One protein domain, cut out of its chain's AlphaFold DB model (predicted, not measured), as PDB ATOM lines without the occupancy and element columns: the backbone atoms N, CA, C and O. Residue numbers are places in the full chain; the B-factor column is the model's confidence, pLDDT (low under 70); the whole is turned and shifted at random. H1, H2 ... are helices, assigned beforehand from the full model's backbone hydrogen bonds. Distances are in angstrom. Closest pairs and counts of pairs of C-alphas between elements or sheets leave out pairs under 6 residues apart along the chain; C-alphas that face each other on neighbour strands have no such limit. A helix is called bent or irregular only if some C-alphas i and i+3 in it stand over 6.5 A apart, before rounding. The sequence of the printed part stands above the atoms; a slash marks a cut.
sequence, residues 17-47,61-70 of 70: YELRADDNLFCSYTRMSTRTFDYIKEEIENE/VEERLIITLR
ATOM      1  N   TYR A  17     157.260 113.257 119.335       74.81
ATOM      2  CA  TYR A  17     156.560 114.320 118.612       74.81
ATOM      3  C   TYR A  17     155.285 113.813 117.929       74.81
ATOM      4  O   TYR A  17     154.287 114.528 117.908       74.81
ATOM      5  N   GLU A  18     155.289 112.570 117.443       79.81
ATOM      6  CA  GLU A  18     154.089 111.889 116.938       79.81
ATOM      7  C   GLU A  18     153.051 111.669 118.049       79.81
ATOM      8  O   GLU A  18     151.882 111.996 117.868       79.81
ATOM      9  N   LEU A  19     153.481 111.193 119.224       78.19
ATOM     10  CA  LEU A  19     152.630 111.043 120.410       78.19
ATOM     11  C   LEU A  19     152.041 112.381 120.854       78.19
ATOM     12  O   LEU A  19     150.885 112.435 121.250       78.19
ATOM     13  N   ARG A  20     152.821 113.462 120.777       79.75
ATOM     14  CA  ARG A  20     152.390 114.810 121.157       79.75
ATOM     15  C   ARG A  20     151.413 115.450 120.174       79.75
ATOM     16  O   ARG A  20     150.721 116.389 120.552       79.75
ATOM     17  N   ALA A  21     151.384 114.983 118.927       84.00
ATOM     18  CA  ALA A  21     150.456 115.476 117.914       84.00
ATOM     19  C   ALA A  21     149.008 115.017 118.170       84.00
ATOM     20  O   ALA A  21     148.075 115.660 117.690       84.00
ATOM     21  N   ASP A  22     148.820 113.936 118.935       86.25
ATOM     22  CA  ASP A  22     147.515 113.420 119.348       86.25
ATOM     23  C   ASP A  22     147.392 113.447 120.878       86.25
ATOM     24  O   ASP A  22     147.863 112.554 121.582       86.25
ATOM     25  N   ASP A  23     146.713 114.469 121.401       82.62
ATOM     26  CA  ASP A  23     146.496 114.648 122.841       82.62
ATOM     27  C   ASP A  23     145.787 113.450 123.502       82.62
ATOM     28  O   ASP A  23     146.050 113.150 124.670       82.62
ATOM     29  N   ASN A  24     144.904 112.735 122.791       84.75
ATOM     30  CA  ASN A  24     144.215 111.573 123.358       84.75
ATOM     31  C   ASN A  24     145.174 110.395 123.500       84.75
ATOM     32  O   ASN A  24     145.194 109.729 124.539       84.75
ATOM     33  N   LEU A  25     145.993 110.157 122.474       84.50
ATOM     34  CA  LEU A  25     147.025 109.128 122.517       84.50
ATOM     35  C   LEU A  25     148.068 109.461 123.586       84.50
ATOM     36  O   LEU A  25     148.400 108.603 124.406       84.50
ATOM     37  N   PHE A  26     148.504 110.721 123.649       86.69
ATOM     38  CA  PHE A  26     149.416 111.211 124.671       86.69
ATOM     39  C   PHE A  26     148.873 110.980 126.080       86.69
ATOM     40  O   PHE A  26     149.574 110.437 126.934       86.69
ATOM     41  N   CYS A  27     147.613 111.348 126.321       86.25
ATOM     42  CA  CYS A  27     146.957 111.170 127.611       86.25
ATOM     43  C   CYS A  27     146.774 109.688 127.952       86.25
ATOM     44  O   CYS A  27     146.978 109.294 129.094       86.25
ATOM     45  N   SER A  28     146.475 108.830 126.974       85.56
ATOM     46  CA  SER A  28     146.392 107.381 127.202       85.56
ATOM     47  C   SER A  28     147.735 106.772 127.623       85.56
ATOM     48  O   SER A  28     147.773 105.886 128.477       85.56
ATOM     49  N   TYR A  29     148.835 107.286 127.063       83.94
ATOM     50  CA  TYR A  29     150.184 106.785 127.301       83.94
ATOM     51  C   TYR A  29     150.794 107.338 128.594       83.94
ATOM     52  O   TYR A  29     151.346 106.591 129.391       83.94
ATOM     53  N   THR A  30     150.675 108.647 128.820       84.56
ATOM     54  CA  THR A  30     151.285 109.353 129.961       84.56
ATOM     55  C   THR A  30     150.338 109.536 131.148       84.56
ATOM     56  O   THR A  30     150.765 109.974 132.215       84.56
ATOM     57  N   ARG A  31     149.044 109.222 130.977       87.50
ATOM     58  CA  ARG A  31     147.950 109.468 131.938       87.50
ATOM     59  C   ARG A  31     147.784 110.934 132.342       87.50
ATOM     60  O   ARG A  31     147.183 111.223 133.376       87.50
ATOM     61  N   MET A  32     148.306 111.859 131.541       87.81
ATOM     62  CA  MET A  32     148.239 113.291 131.801       87.81
ATOM     63  C   MET A  32     148.129 114.099 130.510       87.81
ATOM     64  O   MET A  32     148.405 113.611 129.417       87.81
ATOM     65  N   SER A  33     147.732 115.364 130.645       88.31
ATOM     66  CA  SER A  33     147.728 116.285 129.509       88.31
ATOM     67  C   SER A  33     149.152 116.685 129.113       88.31
ATOM     68  O   SER A  33     150.047 116.754 129.961       88.31
ATOM     69  N   THR A  34     149.340 117.042 127.845       87.31
ATOM     70  CA  THR A  34     150.588 117.620 127.323       87.31
ATOM     71  C   THR A  34     151.034 118.851 128.114       87.31
ATOM     72  O   THR A  34     152.220 118.992 128.399       87.31
ATOM     73  N   ARG A  35     150.090 119.688 128.568       89.19
ATOM     74  CA  ARG A  35     150.371 120.848 129.436       89.19
ATOM     75  C   ARG A  35     150.915 120.458 130.807       89.19
ATOM     76  O   ARG A  35     151.836 121.093 131.305       89.19
ATOM     77  N   THR A  36     150.334 119.436 131.436       89.06
ATOM     78  CA  THR A  36     150.812 118.933 132.733       89.06
ATOM     79  C   THR A  36     152.210 118.344 132.592       89.06
ATOM     80  O   THR A  36     153.058 118.564 133.451       89.06
ATOM     81  N   PHE A  37     152.454 117.640 131.489       89.75
ATOM     82  CA  PHE A  37     153.769 117.111 131.167       89.75
ATOM     83  C   PHE A  37     154.805 118.232 130.996       89.75
ATOM     84  O   PHE A  37     155.880 118.139 131.582       89.75
ATOM     85  N   ASP A  38     154.478 119.301 130.260       88.06
ATOM     86  CA  ASP A  38     155.360 120.470 130.106       88.06
ATOM     87  C   ASP A  38     155.668 121.149 131.435       88.06
ATOM     88  O   ASP A  38     156.828 121.423 131.720       88.06
ATOM     89  N   TYR A  39     154.653 121.348 132.275       90.56
ATOM     90  CA  TYR A  39     154.846 121.919 133.604       90.56
ATOM     91  C   TYR A  39     155.831 121.089 134.438       90.56
ATOM     92  O   TYR A  39     156.785 121.621 134.997       90.56
ATOM     93  N   ILE A  40     155.641 119.766 134.488       88.19
ATOM     94  CA  ILE A  40     156.544 118.881 135.234       88.19
ATOM     95  C   ILE A  40     157.947 118.925 134.630       88.19
ATOM     96  O   ILE A  40     158.920 118.973 135.377       88.19
ATOM     97  N   LYS A  41     158.054 118.908 133.295       88.00
ATOM     98  CA  LYS A  41     159.326 119.001 132.578       88.00
ATOM     99  C   LYS A  41     160.083 120.270 132.975       88.00
ATOM    100  O   LYS A  41     161.252 120.151 133.317       88.00
ATOM    101  N   GLU A  42     159.447 121.440 132.950       88.06
ATOM    102  CA  GLU A  42     160.086 122.718 133.303       88.06
ATOM    103  C   GLU A  42     160.608 122.726 134.748       88.06
ATOM    104  O   GLU A  42     161.735 123.161 134.997       88.06
ATOM    105  N   GLU A  43     159.841 122.174 135.692       88.69
ATOM    106  CA  GLU A  43     160.250 122.077 137.098       88.69
ATOM    107  C   GLU A  43     161.491 121.184 137.269       88.69
ATOM    108  O   GLU A  43     162.462 121.564 137.926       88.69
ATOM    109  N   ILE A  44     161.506 120.008 136.630       84.19
ATOM    110  CA  ILE A  44     162.612 119.048 136.773       84.19
ATOM    111  C   ILE A  44     163.819 119.380 135.886       84.19
ATOM    112  O   ILE A  44     164.925 118.910 136.165       84.19
ATOM    113  N   GLU A  45     163.643 120.141 134.803       82.94
ATOM    114  CA  GLU A  45     164.710 120.482 133.854       82.94
ATOM    115  C   GLU A  45     165.831 121.262 134.544       82.94
ATOM    116  O   GLU A  45     167.012 120.967 134.334       82.94
ATOM    117  N   ASN A  46     165.461 122.158 135.460       78.19
ATOM    118  CA  ASN A  46     166.399 122.917 136.280       78.19
ATOM    119  C   ASN A  46     167.235 122.020 137.210       78.19
ATOM    120  O   ASN A  46     168.436 122.241 137.369       78.19
ATOM    121  N   GLU A  47     166.640 120.973 137.784       78.62
ATOM    122  CA  GLU A  47     167.345 120.021 138.658       78.62
ATOM    123  C   GLU A  47     168.189 119.003 137.874       78.62
ATOM    124  O   GLU A  47     169.211 118.493 138.344       78.62
ATOM    125  N   VAL A  61     165.690 115.218 129.447       80.00
ATOM    126  CA  VAL A  61     164.733 115.277 130.562       80.00
ATOM    127  C   VAL A  61     163.353 114.769 130.130       80.00
ATOM    128  O   VAL A  61     162.718 114.020 130.867       80.00
ATOM    129  N   GLU A  62     162.942 115.100 128.904       79.75
ATOM    130  CA  GLU A  62     161.689 114.651 128.289       79.75
ATOM    131  C   GLU A  62     161.627 113.129 128.164       79.75
ATOM    132  O   GLU A  62     160.695 112.501 128.665       79.75
ATOM    133  N   GLU A  63     162.644 112.515 127.557       76.75
ATOM    134  CA  GLU A  63     162.713 111.059 127.410       76.75
ATOM    135  C   GLU A  63     162.727 110.363 128.772       76.75
ATOM    136  O   GLU A  63     162.061 109.344 128.966       76.75
ATOM    137  N   ARG A  64     163.450 110.930 129.745       81.50
ATOM    138  CA  ARG A  64     163.497 110.403 131.111       81.50
ATOM    139  C   ARG A  64     162.119 110.431 131.767       81.50
ATOM    140  O   ARG A  64     161.740 109.458 132.419       81.50
ATOM    141  N   LEU A  65     161.370 111.518 131.578       84.00
ATOM    142  CA  LEU A  65     160.025 111.676 132.121       84.00
ATOM    143  C   LEU A  65     159.045 110.690 131.471       84.00
ATOM    144  O   LEU A  65     158.336 109.988 132.182       84.00
ATOM    145  N   ILE A  66     159.070 110.542 130.143       82.56
ATOM    146  CA  ILE A  66     158.217 109.584 129.413       82.56
ATOM    147  C   ILE A  66     158.464 108.146 129.864       82.56
ATOM    148  O   ILE A  66     157.513 107.400 130.080       82.56
ATOM    149  N   ILE A  67     159.731 107.745 130.009       80.44
ATOM    150  CA  ILE A  67     160.087 106.398 130.476       80.44
ATOM    151  C   ILE A  67     159.591 106.174 131.908       80.44
ATOM    152  O   ILE A  67     159.172 105.071 132.236       80.44
ATOM    153  N   THR A  68     159.630 107.212 132.745       81.00
ATOM    154  CA  THR A  68     159.174 107.142 134.142       81.00
ATOM    155  C   THR A  68     157.652 107.022 134.257       81.00
ATOM    156  O   THR A  68     157.162 106.424 135.209       81.00
ATOM    157  N   LEU A  69     156.904 107.593 133.312       80.94
ATOM    158  CA  LEU A  69     155.436 107.601 133.318       80.94
ATOM    159  C   LEU A  69     154.794 106.342 132.709       80.94
ATOM    160  O   LEU A  69     153.579 106.182 132.826       80.94
ATOM    161  N   ARG A  70     155.584 105.482 132.058       66.81
ATOM    162  CA  ARG A  70     155.141 104.211 131.465       66.81
ATOM    163  C   ARG A  70     154.900 103.137 132.527       66.81
ATOM    164  O   ARG A  70     153.887 102.414 132.388       66.81
TER     165      ARG A  70
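Overview. This is residues 17 to 47 and 61 to 70 of the 70 residues of an uncharacterized protein of Acyrthosiphon pisum (UniProt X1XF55). The long helix H3 and the helix H4 make a V of 61 degrees, meeting where residues 41 to 45 of H3 come near the beginning of H4, and H2 stands across the open end of the V, with the short H1 beside H2 at that same end. H3 lies along the longest axis, and H1 and H2 gather at its first end. The printed part has 41 residues with four named helices, in the order H1, H2, H3, H4, and no named strand; the class is all helix. The whole is compact, with a radius of gyration of the C-alphas of 9.8 A, yet elongated in outline, spanning 29 by 17 by 17 A.

Along the chain. H3, residues 34 to 47, is the longest helix at 20.4 A, from C-alpha 34 at (150.588, 117.620, 127.323) to C-alpha 47 at (167.345, 120.021, 138.658). It is neither bent nor irregular, but only just: C-alphas 43 and 46 are 6.3 A apart. H4, residues 61 to 69, measures 12.4 A and H2, residues 23 to 30, 10.1 A. H1, residues 17 to 21, measures 6.3 A and begins at C-alpha 17 (156.560, 114.320, 118.612).

Arrangement. H3 touches H4 with residues 41 to 45 alone, at a steep tilt of 61 degrees, opposite ways; the closest C-alphas, of Glu 45 and Val 61, are 6.2 A apart. H3 only just touches H2, with residue 34 alone and 3 pairs of C-alphas within 8 A, the closest those of Asp 23 and Thr 34 at 6.8 A. H2 and H4 are close but not clearly touching, with the C-alphas of Thr 30 and Leu 69 closest at 5.6 A. H1 and H2 only just touch, only at the corner, with 3 pairs of C-alphas within 8 A; those of Leu 19 and Phe 26 are closest at 5.3 A. H1 and H4 are apart. Every O i to N i+4 pair is within hydrogen-bond range in H1, H2 and H4, and 8 of 10 are in H3.

Size, cuts and confidence. The C-alphas farthest apart, of Asn 24 and Glu 47, are 29.0 A apart. Residues 48 to 60 are not printed, and C-alphas 47 and 61 are 9.7 A apart across the cut. The links H1 to H2 and H2 to H3 are tight. Mean pLDDT of the printed part is 83.7, and residue 70, the chain's last, is under 70.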